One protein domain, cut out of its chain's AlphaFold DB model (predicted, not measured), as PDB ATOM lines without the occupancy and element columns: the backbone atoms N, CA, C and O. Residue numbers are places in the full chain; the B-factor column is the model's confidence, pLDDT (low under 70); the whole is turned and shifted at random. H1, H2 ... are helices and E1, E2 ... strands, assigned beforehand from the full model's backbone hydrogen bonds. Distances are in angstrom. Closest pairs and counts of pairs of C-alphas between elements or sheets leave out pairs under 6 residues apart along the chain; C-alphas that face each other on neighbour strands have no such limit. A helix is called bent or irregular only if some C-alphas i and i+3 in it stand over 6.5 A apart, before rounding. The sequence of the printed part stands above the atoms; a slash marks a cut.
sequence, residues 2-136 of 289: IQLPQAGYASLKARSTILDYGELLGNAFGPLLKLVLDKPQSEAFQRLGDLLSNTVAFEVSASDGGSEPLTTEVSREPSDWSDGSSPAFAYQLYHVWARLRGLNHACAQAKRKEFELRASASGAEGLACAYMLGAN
ATOM      1  N   ILE A   2     -71.375 -17.950  76.780       95.44
ATOM      2  CA  ILE A   2     -70.348 -18.981  76.573       95.44
ATOM      3  C   ILE A   2     -69.852 -19.407  77.950       95.44
ATOM      4  O   ILE A   2     -69.371 -18.568  78.706       95.44
ATOM      5  N   GLN A   3     -69.994 -20.687  78.284       94.50
ATOM      6  CA  GLN A   3     -69.633 -21.210  79.599       94.50
ATOM      7  C   GLN A   3     -68.308 -21.976  79.542       94.50
ATOM      8  O   GLN A   3     -68.092 -22.804  78.657       94.50
ATOM      9  N   LEU A   4     -67.437 -21.705  80.510       95.38
ATOM     10  CA  LEU A   4     -66.137 -22.334  80.713       95.38
ATOM     11  C   LEU A   4     -66.168 -23.074  82.060       95.38
ATOM     12  O   LEU A   4     -65.984 -22.453  83.110       95.38
ATOM     13  N   PRO A   5     -66.447 -24.389  82.068       93.62
ATOM     14  CA  PRO A   5     -66.476 -25.154  83.303       93.62
ATOM     15  C   PRO A   5     -65.064 -25.383  83.837       93.62
ATOM     16  O   PRO A   5     -64.169 -25.770  83.088       93.62
ATOM     17  N   GLN A   6     -64.885 -25.240  85.152       90.75
ATOM     18  CA  GLN A   6     -63.603 -25.441  85.828       90.75
ATOM     19  C   GLN A   6     -63.014 -26.830  85.533       90.75
ATOM     20  O   GLN A   6     -61.825 -26.963  85.237       90.75
ATOM     21  N   ALA A   7     -63.856 -27.870  85.537       90.69
ATOM     22  CA  ALA A   7     -63.480 -29.252  85.223       90.69
ATOM     23  C   ALA A   7     -63.168 -29.499  83.728       90.69
ATOM     24  O   ALA A   7     -62.713 -30.584  83.354       90.69
ATOM     25  N   GLY A   8     -63.411 -28.508  82.862       91.00
ATOM     26  CA  GLY A   8     -63.183 -28.599  81.422       91.00
ATOM     27  C   GLY A   8     -61.716 -28.838  81.074       91.00
ATOM     28  O   GLY A   8     -61.431 -29.683  80.225       91.00
ATOM     29  N   TYR A   9     -60.789 -28.176  81.776       93.69
ATOM     30  CA  TYR A   9     -59.353 -28.380  81.571       93.69
ATOM     31  C   TYR A   9     -58.940 -29.831  81.840       93.69
ATOM     32  O   TYR A   9     -58.463 -30.498  80.926       93.69
ATOM     33  N   ALA A  10     -59.189 -30.347  83.051       93.06
ATOM     34  CA  ALA A  10     -58.819 -31.715  83.417       93.06
ATOM     35  C   ALA A  10     -59.419 -32.751  82.449       93.06
ATOM     36  O   ALA A  10     -58.749 -33.698  82.043       93.06
ATOM     37  N   SER A  11     -60.662 -32.530  82.008       93.44
ATOM     38  CA  SER A  11     -61.346 -33.412  81.057       93.44
ATOM     39  C   SER A  11     -60.688 -33.434  79.672       93.44
ATOM     40  O   SER A  11     -60.538 -34.503  79.079       93.44
ATOM     41  N   LEU A  12     -60.296 -32.273  79.137       94.81
ATOM     42  CA  LEU A  12     -59.625 -32.166  77.833       94.81
ATOM     43  C   LEU A  12     -58.171 -32.643  77.898       94.81
ATOM     44  O   LEU A  12     -57.690 -33.296  76.969       94.81
ATOM     45  N   LYS A  13     -57.497 -32.371  79.018       94.38
ATOM     46  CA  LYS A  13     -56.138 -32.824  79.305       94.38
ATOM     47  C   LYS A  13     -56.065 -34.348  79.398       94.38
ATOM     48  O   LYS A  13     -55.191 -34.950  78.782       94.38
ATOM     49  N   ALA A  14     -57.025 -34.987  80.070       95.12
ATOM     50  CA  ALA A  14     -57.129 -36.447  80.146       95.12
ATOM     51  C   ALA A  14     -57.350 -37.116  78.775       95.12
ATOM     52  O   ALA A  14     -56.988 -38.274  78.583       95.12
ATOM     53  N   ARG A  15     -57.930 -36.389  77.810       95.94
ATOM     54  CA  ARG A  15     -58.123 -36.838  76.419       95.94
ATOM     55  C   ARG A  15     -56.962 -36.463  75.495       95.94
ATOM     56  O   ARG A  15     -57.079 -36.662  74.288       95.94
ATOM     57  N   SER A  16     -55.889 -35.874  76.025       93.94
ATOM     58  CA  SER A  16     -54.746 -35.373  75.251       93.94
ATOM     59  C   SER A  16     -55.147 -34.424  74.110       93.94
ATOM     60  O   SER A  16     -54.506 -34.404  73.065       93.94
ATOM     61  N   THR A  17     -56.240 -33.670  74.284       94.69
ATOM     62  CA  THR A  17     -56.735 -32.705  73.281       94.69
ATOM     63  C   THR A  17     -56.083 -31.330  73.435       94.69
ATOM     64  O   THR A  17     -56.102 -30.542  72.499       94.69
ATOM     65  N   ILE A  18     -55.526 -31.052  74.615       95.62
ATOM     66  CA  ILE A  18     -54.793 -29.828  74.945       95.62
ATOM     67  C   ILE A  18     -53.530 -30.179  75.738       95.62
ATOM     68  O   ILE A  18     -53.493 -31.183  76.461       95.62
ATOM     69  N   LEU A  19     -52.512 -29.337  75.623       94.44
ATOM     70  CA  LEU A  19     -51.214 -29.463  76.275       94.44
ATOM     71  C   LEU A  19     -51.161 -28.729  77.612       94.44
ATOM     72  O   LEU A  19     -50.590 -29.254  78.564       94.44
ATOM     73  N   ASP A  20     -51.770 -27.559  77.719       95.62
ATOM     74  CA  ASP A  20     -51.720 -26.727  78.919       95.62
ATOM     75  C   ASP A  20     -52.962 -25.832  79.023       95.62
ATOM     76  O   ASP A  20     -53.843 -25.831  78.152       95.62
ATOM     77  N   TYR A  21     -53.093 -25.123  80.144       95.56
ATOM     78  CA  TYR A  21     -54.237 -24.240  80.367       95.56
ATOM     79  C   TYR A  21     -54.219 -23.028  79.421       95.56
ATOM     80  O   TYR A  21     -55.274 -22.535  79.011       95.56
ATOM     81  N   GLY A  22     -53.032 -22.576  79.019       96.44
ATOM     82  CA  GLY A  22     -52.831 -21.528  78.027       96.44
ATOM     83  C   GLY A  22     -53.429 -21.887  76.670       96.44
ATOM     84  O   GLY A  22     -54.101 -21.047  76.071       96.44
ATOM     85  N   GLU A  23     -53.276 -23.131  76.219       96.62
ATOM     86  CA  GLU A  23     -53.890 -23.632  74.989       96.62
ATOM     87  C   GLU A  23     -55.420 -23.638  75.083       96.62
ATOM     88  O   GLU A  23     -56.095 -23.216  74.143       96.62
ATOM     89  N   LEU A  24     -55.993 -24.024  76.229       96.25
ATOM     90  CA  LEU A  24     -57.441 -23.938  76.446       96.25
ATOM     91  C   LEU A  24     -57.941 -22.492  76.302       96.25
ATOM     92  O   LEU A  24     -58.913 -22.243  75.584       96.25
ATOM     93  N   LEU A  25     -57.264 -21.530  76.936       96.88
ATOM     94  CA  LEU A  25     -57.602 -20.108  76.814       96.88
ATOM     95  C   LEU A  25     -57.389 -19.590  75.384       96.88
ATOM     96  O   LEU A  25     -58.202 -18.814  74.879       96.88
ATOM     97  N   GLY A  26     -56.319 -20.028  74.721       96.81
ATOM     98  CA  GLY A  26     -56.018 -19.709  73.329       96.81
ATOM     99  C   GLY A  26     -57.111 -20.199  72.383       96.81
ATOM    100  O   GLY A  26     -57.566 -19.443  71.528       96.81
ATOM    101  N   ASN A  27     -57.609 -21.415  72.592       95.50
ATOM    102  CA  ASN A  27     -58.699 -21.992  71.811       95.50
ATOM    103  C   ASN A  27     -60.041 -21.297  72.085       95.50
ATOM    104  O   ASN A  27     -60.833 -21.115  71.161       95.50
ATOM    105  N   ALA A  28     -60.288 -20.860  73.324       95.44
ATOM    106  CA  ALA A  28     -61.514 -20.155  73.692       95.44
ATOM    107  C   ALA A  28     -61.568 -18.710  73.153       95.44
ATOM    108  O   ALA A  28     -62.612 -18.275  72.671       95.44
ATOM    109  N   PHE A  29     -60.460 -17.962  73.219       96.81
ATOM    110  CA  PHE A  29     -60.436 -16.521  72.915       96.81
ATOM    111  C   PHE A  29     -59.727 -16.157  71.608       96.81
ATOM    112  O   PHE A  29     -60.061 -15.142  70.994       96.81
ATOM    113  N   GLY A  30     -58.764 -16.960  71.159       95.56
ATOM    114  CA  GLY A  30     -57.954 -16.690  69.968       95.56
ATOM    115  C   GLY A  30     -58.784 -16.517  68.693       95.56
ATOM    116  O   GLY A  30     -58.636 -15.491  68.023       95.56
ATOM    117  N   PRO A  31     -59.713 -17.440  68.366       95.19
ATOM    118  CA  PRO A  31     -60.600 -17.277  67.216       95.19
ATOM    119  C   PRO A  31     -61.472 -16.018  67.298       95.19
ATOM    120  O   PRO A  31     -61.732 -15.384  66.276       95.19
ATOM    121  N   LEU A  32     -61.890 -15.622  68.504       95.19
ATOM    122  CA  LEU A  32     -62.736 -14.445  68.722       95.19
ATOM    123  C   LEU A  32     -61.955 -13.150  68.493       95.19
ATOM    124  O   LEU A  32     -62.413 -12.269  67.771       95.19
ATOM    125  N   LEU A  33     -60.745 -13.060  69.049       94.44
ATOM    126  CA  LEU A  33     -59.836 -11.937  68.816       94.44
ATOM    127  C   LEU A  33     -59.491 -11.809  67.331       94.44
ATOM    128  O   LEU A  33     -59.590 -10.721  66.770       94.44
ATOM    129  N   LYS A  34     -59.176 -12.928  66.671       94.31
ATOM    130  CA  LYS A  34     -58.908 -12.961  65.229       94.31
ATOM    131  C   LYS A  34     -60.100 -12.479  64.405       94.31
ATOM    132  O   LYS A  34     -59.925 -11.730  63.448       94.31
ATOM    133  N   LEU A  35     -61.318 -12.869  64.779       93.69
ATOM    134  CA  LEU A  35     -62.533 -12.396  64.118       93.69
ATOM    135  C   LEU A  35     -62.693 -10.869  64.232       93.69
ATOM    136  O   LEU A  35     -63.087 -10.217  63.263       93.69
ATOM    137  N   VAL A  36     -62.404 -10.305  65.407       92.25
ATOM    138  CA  VAL A  36     -62.556  -8.869  65.677       92.25
ATOM    139  C   VAL A  36     -61.474  -8.040  64.977       92.25
ATOM    140  O   VAL A  36     -61.805  -7.010  64.386       92.25
ATOM    141  N   LEU A  37     -60.220  -8.500  65.007       91.56
ATOM    142  CA  LEU A  37     -59.054  -7.780  64.484       91.56
ATOM    143  C   LEU A  37     -58.866  -7.963  62.970       91.56
ATOM    144  O   LEU A  37     -58.795  -6.974  62.240       91.56
ATOM    145  N   ASP A  38     -58.844  -9.208  62.488       86.75
ATOM    146  CA  ASP A  38     -58.422  -9.529  61.115       86.75
ATOM    147  C   ASP A  38     -59.594  -9.589  60.121       86.75
ATOM    148  O   ASP A  38     -59.390  -9.521  58.910       86.75
ATOM    149  N   LYS A  39     -60.834  -9.736  60.614       82.00
ATOM    150  CA  LYS A  39     -62.068  -9.885  59.808       82.00
ATOM    151  C   LYS A  39     -61.938 -10.893  58.642       82.00
ATOM    152  O   LYS A  39     -62.251 -10.561  57.493       82.00
ATOM    153  N   PRO A  40     -61.487 -12.130  58.913       84.19
ATOM    154  CA  PRO A  40     -61.337 -13.158  57.889       84.19
ATOM    155  C   PRO A  40     -62.678 -13.494  57.216       84.19
ATOM    156  O   PRO A  40     -63.724 -13.525  57.858       84.19
ATOM    157  N   GLN A  41     -62.633 -13.793  55.916       84.69
ATOM    158  CA  GLN A  41     -63.819 -13.991  55.066       84.69
ATOM    159  C   GLN A  41     -64.285 -15.455  54.955       84.69
ATOM    160  O   GLN A  41     -65.096 -15.773  54.091       84.69
ATOM    161  N   SER A  42     -63.772 -16.373  55.781       92.50
ATOM    162  CA  SER A  42     -64.191 -17.778  55.687       92.50
ATOM    163  C   SER A  42     -65.593 -17.989  56.265       92.50
ATOM    164  O   SER A  42     -66.005 -17.307  57.205       92.50
ATOM    165  N   GLU A  43     -66.305 -18.991  55.747       91.94
ATOM    166  CA  GLU A  43     -67.648 -19.356  56.216       91.94
ATOM    167  C   GLU A  43     -67.678 -19.652  57.729       91.94
ATOM    168  O   GLU A  43     -68.603 -19.256  58.435       91.94
ATOM    169  N   ALA A  44     -66.626 -20.284  58.260       91.81
ATOM    170  CA  ALA A  44     -66.507 -20.560  59.690       91.81
ATOM    171  C   ALA A  44     -66.462 -19.272  60.533       91.81
ATOM    172  O   ALA A  44     -67.094 -19.202  61.586       91.81
ATOM    173  N   PHE A  45     -65.760 -18.238  60.060       92.19
ATOM    174  CA  PHE A  45     -65.689 -16.949  60.750       92.19
ATOM    175  C   PHE A  45     -66.974 -16.126  60.605       92.19
ATOM    176  O   PHE A  45     -67.306 -15.380  61.524       92.19
ATOM    177  N   GLN A  46     -67.736 -16.303  59.523       91.69
ATOM    178  CA  GLN A  46     -69.078 -15.721  59.410       91.69
ATOM    179  C   GLN A  46     -70.017 -16.305  60.474       91.69
ATOM    180  O   GLN A  46     -70.573 -15.553  61.272       91.69
ATOM    181  N   ARG A  47     -70.081 -17.642  60.592       93.19
ATOM    182  CA  ARG A  47     -70.878 -18.319  61.635       93.19
ATOM    183  C   ARG A  47     -70.443 -17.926  63.050       93.19
ATOM    184  O   ARG A  47     -71.276 -17.755  63.936       93.19
ATOM    185  N   LEU A  48     -69.136 -17.763  63.272       92.88
ATOM    186  CA  LEU A  48     -68.603 -17.279  64.547       92.88
ATOM    187  C   LEU A  48     -69.036 -15.833  64.838       92.88
ATOM    188  O   LEU A  48     -69.319 -15.493  65.984       92.88
ATOM    189  N   GLY A  49     -69.116 -14.989  63.807       92.00
ATOM    190  CA  GLY A  49     -69.621 -13.621  63.908       92.00
ATOM    191  C   GLY A  49     -71.092 -13.567  64.305       92.00
ATOM    192  O   GLY A  49     -71.461 -12.771  65.173       92.00
ATOM    193  N   ASP A  50     -71.910 -14.454  63.743       91.69
ATOM    194  CA  ASP A  50     -73.322 -14.589  64.109       91.69
ATOM    195  C   ASP A  50     -73.476 -15.072  65.556       91.69
ATOM    196  O   ASP A  50     -74.274 -14.520  66.320       91.69
ATOM    197  N   LEU A  51     -72.660 -16.047  65.976       92.75
ATOM    198  CA  LEU A  51     -72.614 -16.503  67.367       92.75
ATOM    199  C   LEU A  51     -72.253 -15.356  68.317       92.75
ATOM    200  O   LEU A  51     -72.935 -15.159  69.324       92.75
ATOM    201  N   LEU A  52     -71.208 -14.581  68.006       91.69
ATOM    202  CA  LEU A  52     -70.785 -13.456  68.844       91.69
ATOM    203  C   LEU A  52     -71.834 -12.347  68.909       91.69
ATOM    204  O   LEU A  52     -72.044 -11.784  69.979       91.69
ATOM    205  N   SER A  53     -72.540 -12.078  67.811       90.12
ATOM    206  CA  SER A  53     -73.615 -11.076  67.782       90.12
ATOM    207  C   SER A  53     -74.778 -11.442  68.715       90.12
ATOM    208  O   SER A  53     -75.433 -10.560  69.265       90.12
ATOM    209  N   ASN A  54     -74.989 -12.741  68.951       90.69
ATOM    210  CA  ASN A  54     -75.983 -13.268  69.891       90.69
ATOM    211  C   ASN A  54     -75.394 -13.627  71.268       90.69
ATOM    212  O   ASN A  54     -76.105 -14.095  72.160       90.69
ATOM    213  N   THR A  55     -74.094 -13.411  71.470       94.06
ATOM    214  CA  THR A  55     -73.424 -13.670  72.743       94.06
ATOM    215  C   THR A  55     -73.453 -12.416  73.607       94.06
ATOM    216  O   THR A  55     -73.252 -11.294  73.154       94.06
ATOM    217  N   VAL A  56     -73.744 -12.615  74.887       94.31
ATOM    218  CA  VAL A  56     -73.865 -11.536  75.874       94.31
ATOM    219  C   VAL A  56     -72.725 -11.581  76.880       94.31
ATOM    220  O   VAL A  56     -72.242 -10.542  77.306       94.31
ATOM    221  N   ALA A  57     -72.319 -12.784  77.281       96.00
ATOM    222  CA  ALA A  57     -71.455 -12.972  78.430       96.00
ATOM    223  C   ALA A  57     -70.616 -14.239  78.313       96.00
ATOM    224  O   ALA A  57     -71.034 -15.203  77.653       96.00
ATOM    225  N   PHE A  58     -69.499 -14.230  79.034       97.44
ATOM    226  CA  PHE A  58     -68.691 -15.399  79.355       97.44
ATOM    227  C   PHE A  58     -68.904 -15.756  80.820       97.44
ATOM    228  O   PHE A  58     -68.805 -14.888  81.685       97.44
ATOM    229  N   GLU A  59     -69.208 -17.019  81.091       96.56
ATOM    230  CA  GLU A  59     -69.417 -17.529  82.441       96.56
ATOM    231  C   GLU A  59     -68.350 -18.560  82.795       96.56
ATOM    232  O   GLU A  59     -68.131 -19.501  82.035       96.56
ATOM    233  N   VAL A  60     -67.710 -18.415  83.954       95.88
ATOM    234  CA  VAL A  60     -66.867 -19.476  84.526       95.88
ATOM    235  C   VAL A  60     -67.660 -20.186  85.605       95.88
ATOM    236  O   VAL A  60     -68.162 -19.532  86.517       95.88
ATOM    237  N   SER A  61     -67.770 -21.510  85.521       92.69
ATOM    238  CA  SER A  61     -68.520 -22.292  86.508       92.69
ATOM    239  C   SER A  61     -67.613 -23.205  87.319       92.69
ATOM    240  O   SER A  61     -66.930 -24.056  86.741       92.69
ATOM    241  N   ALA A  62     -67.638 -23.040  88.640       88.50
ATOM    242  CA  ALA A  62     -66.930 -23.888  89.587       88.50
ATOM    243  C   ALA A  62     -67.407 -25.346  89.499       88.50
ATOM    244  O   ALA A  62     -68.556 -25.619  89.137       88.50
ATOM    245  N   SER A  63     -66.522 -26.290  89.814       79.94
ATOM    246  CA  SER A  63     -66.925 -27.681  90.033       79.94
ATOM    247  C   SER A  63     -67.727 -27.819  91.327       79.94
ATOM    248  O   SER A  63     -67.481 -27.107  92.300       79.94
ATOM    249  N   ASP A  64     -68.675 -28.757  91.348       66.31
ATOM    250  CA  ASP A  64     -69.470 -29.043  92.539       66.31
ATOM    251  C   ASP A  64     -68.555 -29.640  93.634       66.31
ATOM    252  O   ASP A  64     -68.156 -30.802  93.553       66.31
ATOM    253  N   GLY A  65     -68.194 -28.844  94.650       54.81
ATOM    254  CA  GLY A  65     -67.484 -29.333  95.838       54.81
ATOM    255  C   GLY A  65     -66.530 -28.332  96.495       54.81
ATOM    256  O   GLY A  65     -65.448 -28.093  95.982       54.81
ATOM    257  N   GLY A  66     -66.900 -27.860  97.693       55.12
ATOM    258  CA  GLY A  66     -65.988 -27.321  98.716       55.12
ATOM    259  C   GLY A  66     -65.359 -25.942  98.477       55.12
ATOM    260  O   GLY A  66     -65.237 -25.464  97.356       55.12
ATOM    261  N   SER A  67     -64.951 -25.301  99.581       54.75
ATOM    262  CA  SER A  67     -64.021 -24.164  99.558       54.75
ATOM    263  C   SER A  67     -62.689 -24.652  98.985       54.75
ATOM    264  O   SER A  67     -62.105 -25.615  99.490       54.75
ATOM    265  N   GLU A  68     -62.243 -24.028  97.898       65.50
ATOM    266  CA  GLU A  68     -60.905 -24.255  97.368       65.50
ATOM    267  C   GLU A  68     -59.933 -23.300  98.059       65.50
ATOM    268  O   GLU A  68     -60.207 -22.096  98.135       65.50
ATOM    269  N   PRO A  69     -58.779 -23.791  98.542       60.78
ATOM    270  CA  PRO A  69     -57.753 -22.903  99.052       60.78
ATOM    271  C   PRO A  69     -57.327 -21.948  97.934       60.78
ATOM    272  O   PRO A  69     -57.034 -22.374  96.815       60.78
ATOM    273  N   LEU A  70     -57.272 -20.651  98.246       63.31
ATOM    274  CA  LEU A  70     -56.611 -19.670  97.389       63.31
ATOM    275  C   LEU A  70     -55.179 -20.169  97.161       63.31
ATOM    276  O   LEU A  70     -54.402 -20.294  98.109       63.31
ATOM    277  N   THR A  71     -54.868 -20.566  95.927       62.78
ATOM    278  CA  THR A  71     -53.600 -21.240  95.637       62.78
ATOM    279  C   THR A  71     -52.442 -20.272  95.849       62.78
ATOM    280  O   THR A  71     -52.554 -19.073  95.596       62.78
ATOM    281  N   THR A  72     -51.295 -20.787  96.282       59.19
ATOM    282  CA  THR A  72     -50.038 -20.026  96.308       59.19
ATOM    283  C   THR A  72     -49.378 -19.943  94.928       59.19
ATOM    284  O   THR A  72     -48.389 -19.235  94.768       59.19
ATOM    285  N   GLU A  73     -49.918 -20.634  93.915       67.00
ATOM    286  CA  GLU A  73     -49.390 -20.688  92.542       67.00
ATOM    287  C   GLU A  73     -49.921 -19.558  91.645       67.00
ATOM    288  O   GLU A  73     -50.008 -19.703  90.428       67.00
ATOM    289  N   VAL A  74     -50.264 -18.405  92.225       68.12
ATOM    290  CA  VAL A  74     -50.765 -17.232  91.479       68.12
ATOM    291  C   VAL A  74     -49.758 -16.749  90.425       68.12
ATOM    292  O   VAL A  74     -50.145 -16.146  89.430       68.12
ATOM    293  N   SER A  75     -48.464 -17.024  90.618       75.94
ATOM    294  CA  SER A  75     -47.393 -16.632  89.696       75.94
ATOM    295  C   SER A  75     -47.203 -17.571  88.503       75.94
ATOM    296  O   SER A  75     -46.368 -17.281  87.651       75.94
ATOM    297  N   ARG A  76     -47.888 -18.721  88.459       88.69
ATOM    298  CA  ARG A  76     -47.739 -19.682  87.359       88.69
ATOM    299  C   ARG A  76     -48.498 -19.171  86.141       88.69
ATOM    300  O   ARG A  76     -49.699 -18.927  86.228       88.69
ATOM    301  N   GLU A  77     -47.825 -19.022  85.005       92.38
ATOM    302  CA  GLU A  77     -48.489 -18.626  83.761       92.38
ATOM    303  C   GLU A  77     -49.359 -19.771  83.211       92.38
ATOM    304  O   GLU A  77     -49.014 -20.945  83.389       92.38
ATOM    305  N   PRO A  78     -50.463 -19.481  82.494       94.44
ATOM    306  CA  PRO A  78     -51.331 -20.515  81.933       94.44
ATOM    307  C   PRO A  78     -50.607 -21.518  81.029       94.44
ATOM    308  O   PRO A  78     -50.971 -22.691  81.019       94.44
ATOM    309  N   SER A  79     -49.586 -21.072  80.290       94.50
ATOM    310  CA  SER A  79     -48.752 -21.933  79.436       94.50
ATOM    311  C   SER A  79     -47.914 -22.933  80.229       94.50
ATOM    312  O   SER A  79     -47.580 -23.999  79.725       94.50
ATOM    313  N   ASP A  80     -47.596 -22.608  81.481       93.44
ATOM    314  CA  ASP A  80     -46.791 -23.458  82.353       93.44
ATOM    315  C   ASP A  80     -47.673 -24.421  83.162       93.44
ATOM    316  O   ASP A  80     -47.173 -25.317  83.852       93.44
ATOM    317  N   TRP A  81     -48.999 -24.255  83.105       93.00
ATOM    318  CA  TRP A  81     -49.959 -25.150  83.739       93.00
ATOM    319  C   TRP A  81     -50.208 -26.384  82.870       93.00
ATOM    320  O   TRP A  81     -51.180 -26.462  82.120       93.00
ATOM    321  N   SER A  82     -49.321 -27.369  82.996       92.62
ATOM    322  CA  SER A  82     -49.378 -28.642  82.270       92.62
ATOM    323  C   SER A  82     -49.896 -29.818  83.108       92.62
ATOM    324  O   SER A  82     -49.886 -30.956  82.627       92.62
ATOM    325  N   ASP A  83     -50.311 -29.572  84.352       90.44
ATOM    326  CA  ASP A  83     -50.719 -30.610  85.306       90.44
ATOM    327  C   ASP A  83     -52.011 -31.308  84.860       90.44
ATOM    328  O   ASP A  83     -52.746 -30.804  84.012       90.44
ATOM    329  N   GLY A  84     -52.301 -32.490  85.412       89.06
ATOM    330  CA  GLY A  84     -53.531 -33.228  85.088       89.06
ATOM    331  C   GLY A  84     -54.797 -32.624  85.706       89.06
ATOM    332  O   GLY A  84     -55.891 -32.796  85.172       89.06
ATOM    333  N   SER A  85     -54.658 -31.915  86.827       90.50
ATOM    334  CA  SER A  85     -55.758 -31.278  87.548       90.50
ATOM    335  C   SER A  85     -56.064 -29.883  87.012       90.50
ATOM    336  O   SER A  85     -55.168 -29.130  86.623       90.50
ATOM    337  N   SER A  86     -57.345 -29.519  87.053       90.06
ATOM    338  CA  SER A  86     -57.797 -28.158  86.772       90.06
ATOM    339  C   SER A  86     -57.198 -27.142  87.746       90.06
ATOM    340  O   SER A  86     -57.121 -27.441  88.938       90.06
ATOM    341  N   PRO A  87     -56.832 -25.933  87.274       90.56
ATOM    342  CA  PRO A  87     -56.528 -24.829  88.172       90.56
ATOM    343  C   PRO A  87     -57.718 -24.501  89.077       90.56
ATOM    344  O   PRO A  87     -58.875 -24.753  88.715       90.56
ATOM    345  N   ALA A  88     -57.439 -23.895  90.229       90.25
ATOM    346  CA  ALA A  88     -58.482 -23.426  91.137       90.25
ATOM    347  C   ALA A  88     -59.406 -22.407  90.454       90.25
ATOM    348  O   ALA A  88     -58.988 -21.661  89.562       90.25
ATOM    349  N   PHE A  89     -60.654 -22.336  90.905       91.06
ATOM    350  CA  PHE A  89     -61.688 -21.490  90.320       91.06
ATOM    351  C   PHE A  89     -61.258 -20.022  90.223       91.06
ATOM    352  O   PHE A  89     -61.408 -19.412  89.166       91.06
ATOM    353  N   ALA A  90     -60.673 -19.466  91.289       90.88
ATOM    354  CA  ALA A  90     -60.220 -18.074  91.314       90.88
ATOM    355  C   ALA A  90     -59.157 -17.782  90.239       90.88
ATOM    356  O   ALA A  90     -59.228 -16.759  89.559       90.88
ATOM    357  N   TYR A  91     -58.216 -18.711  90.037       92.38
ATOM    358  CA  TYR A  91     -57.190 -18.611  88.998       92.38
ATOM    359  C   TYR A  91     -57.820 -18.639  87.600       92.38
ATOM    360  O   TYR A  91     -57.535 -17.783  86.761       92.38
ATOM    361  N   GLN A  92     -58.735 -19.584  87.361       93.44
ATOM    362  CA  GLN A  92     -59.432 -19.677  86.079       93.44
ATOM    363  C   GLN A  92     -60.259 -18.422  85.793       93.44
ATOM    364  O   GLN A  92     -60.186 -17.865  84.697       93.44
ATOM    365  N   LEU A  93     -61.005 -17.940  86.788       94.94
ATOM    366  CA  LEU A  93     -61.825 -16.742  86.668       94.94
ATOM    367  C   LEU A  93     -60.977 -15.507  86.345       94.94
ATOM    368  O   LEU A  93     -61.348 -14.743  85.456       94.94
ATOM    369  N   TYR A  94     -59.823 -15.339  87.000       95.06
ATOM    370  CA  TYR A  94     -58.892 -14.247  86.712       95.06
ATOM    371  C   TYR A  94     -58.375 -14.290  85.270       95.06
ATOM    372  O   TYR A  94     -58.451 -13.290  84.557       95.06
ATOM    373  N   HIS A  95     -57.885 -15.438  84.800       95.81
ATOM    374  CA  HIS A  95     -57.342 -15.517  83.444       95.81
ATOM    375  C   HIS A  95     -58.425 -15.396  82.368       95.81
ATOM    376  O   HIS A  95     -58.184 -14.775  81.331       95.81
ATOM    377  N   VAL A  96     -59.634 -15.906  82.617       97.19
ATOM    378  CA  VAL A  96     -60.792 -15.661  81.747       97.19
ATOM    379  C   VAL A  96     -61.147 -14.176  81.726       97.19
ATOM    380  O   VAL A  96     -61.309 -13.619  80.641       97.19
ATOM    381  N   TRP A  97     -61.201 -13.511  82.884       97.50
ATOM    382  CA  TRP A  97     -61.409 -12.065  82.974       97.50
ATOM    383  C   TRP A  97     -60.345 -11.293  82.185       97.50
ATOM    384  O   TRP A  97     -60.693 -10.444  81.367       97.50
ATOM    385  N   ALA A  98     -59.061 -11.621  82.342       96.75
ATOM    386  CA  ALA A  98     -57.971 -10.938  81.647       96.75
ATOM    387  C   ALA A  98     -58.096 -11.062  80.116       96.75
ATOM    388  O   ALA A  98     -57.967 -10.073  79.388       96.75
ATOM    389  N   ARG A  99     -58.417 -12.262  79.611       97.25
ATOM    390  CA  ARG A  99     -58.653 -12.491  78.174       97.25
ATOM    391  C   ARG A  99     -59.907 -11.774  77.679       97.25
ATOM    392  O   ARG A  99     -59.875 -11.166  76.609       97.25
ATOM    393  N   LEU A 100     -60.977 -11.787  78.470       97.69
ATOM    394  CA  LEU A 100     -62.224 -11.089  78.174       97.69
ATOM    395  C   LEU A 100     -62.026  -9.571  78.101       97.69
ATOM    396  O   LEU A 100     -62.542  -8.937  77.188       97.69
ATOM    397  N   ARG A 101     -61.231  -8.985  79.005       97.25
ATOM    398  CA  ARG A 101     -60.869  -7.559  78.969       97.25
ATOM    399  C   ARG A 101     -60.129  -7.201  77.684       97.25
ATOM    400  O   ARG A 101     -60.465  -6.196  77.062       97.25
ATOM    401  N   GLY A 102     -59.179  -8.034  77.257       96.81
ATOM    402  CA  GLY A 102     -58.492  -7.863  75.973       96.81
ATOM    403  C   GLY A 102     -59.444  -7.953  74.776       96.81
ATOM    404  O   GLY A 102     -59.406  -7.101  73.888       96.81
ATOM    405  N   LEU A 103     -60.349  -8.939  74.778       97.06
ATOM    406  CA  LEU A 103     -61.374  -9.088  73.742       97.06
ATOM    407  C   LEU A 103     -62.321  -7.881  73.699       97.06
ATOM    408  O   LEU A 103     -62.551  -7.337  72.624       97.06
ATOM    409  N   ASN A 104     -62.827  -7.428  74.846       96.94
ATOM    410  CA  ASN A 104     -63.716  -6.268  74.933       96.94
ATOM    411  C   ASN A 104     -63.020  -4.985  74.485       96.94
ATOM    412  O   ASN A 104     -63.629  -4.184  73.784       96.94
ATOM    413  N   HIS A 105     -61.737  -4.812  74.807       96.88
ATOM    414  CA  HIS A 105     -60.961  -3.686  74.302       96.88
ATOM    415  C   HIS A 105     -60.892  -3.689  72.766       96.88
ATOM    416  O   HIS A 105     -61.151  -2.663  72.134       96.88
ATOM    417  N   ALA A 106     -60.622  -4.846  72.153       96.00
ATOM    418  CA  ALA A 106     -60.646  -4.990  70.699       96.00
ATOM    419  C   ALA A 106     -62.055  -4.755  70.118       96.00
ATOM    420  O   ALA A 106     -62.198  -4.080  69.096       96.00
ATOM    421  N   CYS A 107     -63.108  -5.255  70.777       94.94
ATOM    422  CA  CYS A 107     -64.495  -5.004  70.383       94.94
ATOM    423  C   CYS A 107     -64.825  -3.508  70.405       94.94
ATOM    424  O   CYS A 107     -65.359  -3.001  69.419       94.94
ATOM    425  N   ALA A 108     -64.455  -2.795  71.471       95.31
ATOM    426  CA  ALA A 108     -64.690  -1.364  71.616       95.31
ATOM    427  C   ALA A 108     -63.999  -0.561  70.501       95.31
ATOM    428  O   ALA A 108     -64.634   0.271  69.850       95.31
ATOM    429  N   GLN A 109     -62.735  -0.873  70.191       94.81
ATOM    430  CA  GLN A 109     -62.019  -0.266  69.060       94.81
ATOM    431  C   GLN A 109     -62.704  -0.552  67.715       94.81
ATOM    432  O   GLN A 109     -62.785   0.319  66.847       94.81
ATOM    433  N   ALA A 110     -63.247  -1.759  67.550       91.19
ATOM    434  CA  ALA A 110     -63.989  -2.167  66.364       91.19
ATOM    435  C   ALA A 110     -65.461  -1.703  66.352       91.19
ATOM    436  O   ALA A 110     -66.186  -2.067  65.422       91.19
ATOM    437  N   LYS A 111     -65.909  -0.920  67.350       92.12
ATOM    438  CA  LYS A 111     -67.311  -0.497  67.552       92.12
ATOM    439  C   LYS A 111     -68.295  -1.674  67.575       92.12
ATOM    440  O   LYS A 111     -69.378  -1.613  66.995       92.12
ATOM    441  N   ARG A 112     -67.892  -2.771  68.214       89.69
ATOM    442  CA  ARG A 112     -68.703  -3.969  68.451       89.69
ATOM    443  C   ARG A 112     -69.151  -4.024  69.907       89.69
ATOM    444  O   ARG A 112     -68.516  -3.441  70.780       89.69
ATOM    445  N   LYS A 113     -70.222  -4.778  70.145       90.69
ATOM    446  CA  LYS A 113     -70.731  -5.079  71.482       90.69
ATOM    447  C   LYS A 113     -69.651  -5.743  72.346       90.69
ATOM    448  O   LYS A 113     -68.942  -6.639  71.887       90.69
ATOM    449  N   GLU A 114     -69.568  -5.302  73.594       93.81
ATOM    450  CA  GLU A 114     -68.735  -5.899  74.637       93.81
ATOM    451  C   GLU A 114     -69.481  -7.021  75.368       93.81
ATOM    452  O   GLU A 114     -70.713  -7.076  75.393       93.81
ATOM    453  N   PHE A 115     -68.720  -7.916  75.986       95.94
ATOM    454  CA  PHE A 115     -69.246  -9.080  76.682       95.94
ATOM    455  C   PHE A 115     -69.129  -8.928  78.201       95.94
ATOM    456  O   PHE A 115     -68.105  -8.491  78.725       95.94
ATOM    457  N   GLU A 116     -70.173  -9.336  78.910       96.19
ATOM    458  CA  GLU A 116     -70.219  -9.360  80.372       96.19
ATOM    459  C   GLU A 116     -69.409 -10.537  80.941       96.19
ATOM    460  O   GLU A 116     -69.340 -11.613  80.334       96.19
ATOM    461  N   LEU A 117     -68.848 -10.361  82.140       97.50
ATOM    462  CA  LEU A 117     -68.303 -11.471  82.923       97.50
ATOM    463  C   LEU A 117     -69.390 -12.005  83.858       97.50
ATOM    464  O   LEU A 117     -70.039 -11.237  84.568       97.50
ATOM    465  N   ARG A 118     -69.571 -13.322  83.896       97.00
ATOM    466  CA  ARG A 118     -70.452 -14.019  84.842       97.00
ATOM    467  C   ARG A 118     -69.681 -15.129  85.546       97.00
ATOM    468  O   ARG A 118     -68.679 -15.625  85.032       97.00
ATOM    469  N   ALA A 119     -70.143 -15.515  86.726       95.50
ATOM    470  CA  ALA A 119     -69.526 -16.582  87.503       95.50
ATOM    471  C   ALA A 119     -70.590 -17.483  88.129       95.50
ATOM    472  O   ALA A 119     -71.597 -16.998  88.627       95.50
ATOM    473  N   SER A 120     -70.344 -18.785  88.156       93.19
ATOM    474  CA  SER A 120     -71.153 -19.740  88.910       93.19
ATOM    475  C   SER A 120     -70.299 -20.310  90.031       93.19
ATOM    476  O   SER A 120     -69.312 -20.997  89.759       93.19
ATOM    477  N   ALA A 121     -70.619 -19.961  91.277       90.62
ATOM    478  CA  ALA A 121     -69.821 -20.336  92.439       90.62
ATOM    479  C   ALA A 121     -70.676 -20.417  93.706       90.62
ATOM    480  O   ALA A 121     -71.434 -19.498  94.014       90.62
ATOM    481  N   SER A 122     -70.473 -21.488  94.474       86.88
ATOM    482  CA  SER A 122     -71.173 -21.739  95.736       86.88
ATOM    483  C   SER A 122     -70.417 -21.271  96.969       86.88
ATOM    484  O   SER A 122     -71.062 -20.878  97.939       86.88
ATOM    485  N   GLY A 123     -69.082 -21.265  96.937       86.88
ATOM    486  CA  GLY A 123     -68.220 -20.796  98.026       86.88
ATOM    487  C   GLY A 123     -68.077 -19.272  98.083       86.88
ATOM    488  O   GLY A 123     -68.118 -18.590  97.054       86.88
ATOM    489  N   ALA A 124     -67.877 -18.736  99.288       89.50
ATOM    490  CA  ALA A 124     -67.791 -17.296  99.520       89.50
ATOM    491  C   ALA A 124     -66.545 -16.687  98.866       89.50
ATOM    492  O   ALA A 124     -66.594 -15.570  98.361       89.50
ATOM    493  N   GLU A 125     -65.449 -17.437  98.816       88.88
ATOM    494  CA  GLU A 125     -64.187 -17.038  98.201       88.88
ATOM    495  C   GLU A 125     -64.347 -16.856  96.686       88.88
ATOM    496  O   GLU A 125     -63.917 -15.845  96.131       88.88
ATOM    497  N   GLY A 126     -65.032 -17.791  96.017       90.06
ATOM    498  CA  GLY A 126     -65.334 -17.693  94.586       90.06
ATOM    499  C   GLY A 126     -66.249 -16.509  94.267       90.06
ATOM    500  O   GLY A 126     -65.993 -15.766  93.318       90.06
ATOM    501  N   LEU A 127     -67.269 -16.277  95.100       92.88
ATOM    502  CA  LEU A 127     -68.160 -15.120  94.981       92.88
ATOM    503  C   LEU A 127     -67.439 -13.791  95.241       92.88
ATOM    504  O   LEU A 127     -67.683 -12.816  94.531       92.88
ATOM    505  N   ALA A 128     -66.528 -13.749  96.214       93.56
ATOM    506  CA  ALA A 128     -65.689 -12.586  96.482       93.56
ATOM    507  C   ALA A 128     -64.759 -12.289  95.297       93.56
ATOM    508  O   ALA A 128     -64.645 -11.139  94.880       93.56
ATOM    509  N   CYS A 129     -64.146 -13.316  94.701       92.75
ATOM    510  CA  CYS A 129     -63.337 -13.160  93.492       92.75
ATOM    511  C   CYS A 129     -64.170 -12.627  92.318       92.75
ATOM    512  O   CYS A 129     -63.736 -11.709  91.626       92.75
ATOM    513  N   ALA A 130     -65.382 -13.152  92.122       94.94
ATOM    514  CA  ALA A 130     -66.302 -12.661  91.099       94.94
ATOM    515  C   ALA A 130     -66.678 -11.189  91.311       94.94
ATOM    516  O   ALA A 130     -66.670 -10.417  90.353       94.94
ATOM    517  N   TYR A 131     -66.944 -10.790  92.557       95.88
ATOM    518  CA  TYR A 131     -67.178  -9.394  92.920       95.88
ATOM    519  C   TYR A 131     -65.970  -8.509  92.586       95.88
ATOM    520  O   TYR A 131     -66.114  -7.528  91.858       95.88
ATOM    521  N   MET A 132     -64.769  -8.886  93.040       95.44
ATOM    522  CA  MET A 132     -63.542  -8.104  92.828       95.44
ATOM    523  C   MET A 132     -63.187  -7.932  91.344       95.44
ATOM    524  O   MET A 132     -62.681  -6.886  90.949       95.44
ATOM    525  N   LEU A 133     -63.469  -8.938  90.510       95.56
ATOM    526  CA  LEU A 133     -63.221  -8.889  89.064       95.56
ATOM    527  C   LEU A 133     -64.337  -8.179  88.275       95.56
ATOM    528  O   LEU A 133     -64.235  -8.038  87.054       95.56
ATOM    529  N   GLY A 134     -65.389  -7.712  88.954       94.62
ATOM    530  CA  GLY A 134     -66.486  -6.965  88.347       94.62
ATOM    531  C   GLY A 134     -67.451  -7.836  87.543       94.62
ATOM    532  O   GLY A 134     -67.917  -7.415  86.483       94.62
ATOM    533  N   ALA A 135     -67.745  -9.054  88.009       96.19
ATOM    534  CA  ALA A 135     -68.768  -9.891  87.392       96.19
ATOM    535  C   ALA A 135     -70.149  -9.209  87.446       96.19
ATOM    536  O   ALA A 135     -70.569  -8.670  88.467       96.19
ATOM    537  N   ASN A 136     -70.892  -9.267  86.342       94.81
ATOM    538  CA  ASN A 136     -72.217  -8.660  86.216       94.81
ATOM    539  C   ASN A 136     -73.294  -9.447  86.972       94.81
ATOM    540  O   ASN A 136     -74.255  -8.869  87.491       94.81
TER     541      ASN A 136
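This is residues 2 to 136 of the 289 residues of the protein "AMPD protein" of Symbiodinium necroappetens (UniProt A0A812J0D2). A small parallel sheet of three strands has the long helix H4 over one face, running along the strands, with the shorter H5 over E3 on the same face; no named helix covers the other face. Bent H2 packs through its arm H2b on residues 103 to 107 of H4, H5 on residues 89 to 93; H3 packs crosswise on H2b. The 135 printed residues include five named helices and three strands, in the order E1 H1 H2 H3 E2 H4 E3 H5; the sheet's order is E1 E2 E3, and the class is mostly helix. The whole is compact, with a radius of gyration of the C-alphas of 15.3 A and spans of 44 by 33 by 25 A.

E1, residues 2 to 5, is an edge strand, parallel to E2, residues 57 to 61; N 4 and O 59 are 2.8 A apart, within hydrogen-bond range. E3, residues 116 to 120, is the other edge strand, parallel to E2, with N 118 and O 58 at 2.8 A. H1, residues 8 to 14, is not on the sheet. H2, residues 21 to 38, was assigned as one helix by its hydrogen bonds but is bent: C-alphas 28 and 31 are 7.1 A apart, and its arms H2a, residues 21 to 28, and H2b, residues 31 to 38, stand at a steep tilt of 62 degrees. H1 and H2a are close but not clearly touching, the C-alphas of Tyr 9 and Tyr 21 being closest at 6.7 A. H3, residues 43 to 53, touches H2b about perpendicular at 81 degrees, closest at C-alphas Leu 35 and Phe 45, 6.5 A. H4, residues 89 to 109, is on the sheet over E2 at a height of 8.6 A. E2, H4 and E3 form a strand-helix-strand unit, two parallel neighbour strands joined through a helix, with a right-handed crossover; E1, H1 H2 H3 and E2 form another. H4 touches H2b with residues 103 to 107 alone, at a shallow tilt of 23 degrees, closest at C-alphas Leu 33 and Leu 103, 5.9 A. H5, residues 124 to 132, is on the same face as H4, in two layers, helices on one face of a sheet. H4 touches H5 with residues 89 to 93 alone, closest at C-alphas Ala 90 and Gly 126, 6.1 A. In H1, H2a, H2b, H3, H4 and H5 every O i to N i+4 pair is within hydrogen-bond range.

E1 begins at C-alpha 2, (-70.348, -18.981, 76.573), and measures 9.9 A; E2 measures 12.7 A and E3 13.5 A. H1 measures 10.0 A, H2a 10.7 A, H2b 10.1 A and H3 15.4 A. H4 measures 30.0 A from C-alpha 89, (-61.688, -21.490, 90.320). H5 measures 12.1 A and ends at C-alpha 132, (-63.542, -8.104, 92.828).

The C-alphas farthest apart, those of Gln 41 and Gly 66, are 45.7 A apart. The printed part has no cut. The link from E2 to H4, residues 62 to 88, is long. Residues 64 to 74 have pLDDT under 70; the mean of the printed part is 90.6.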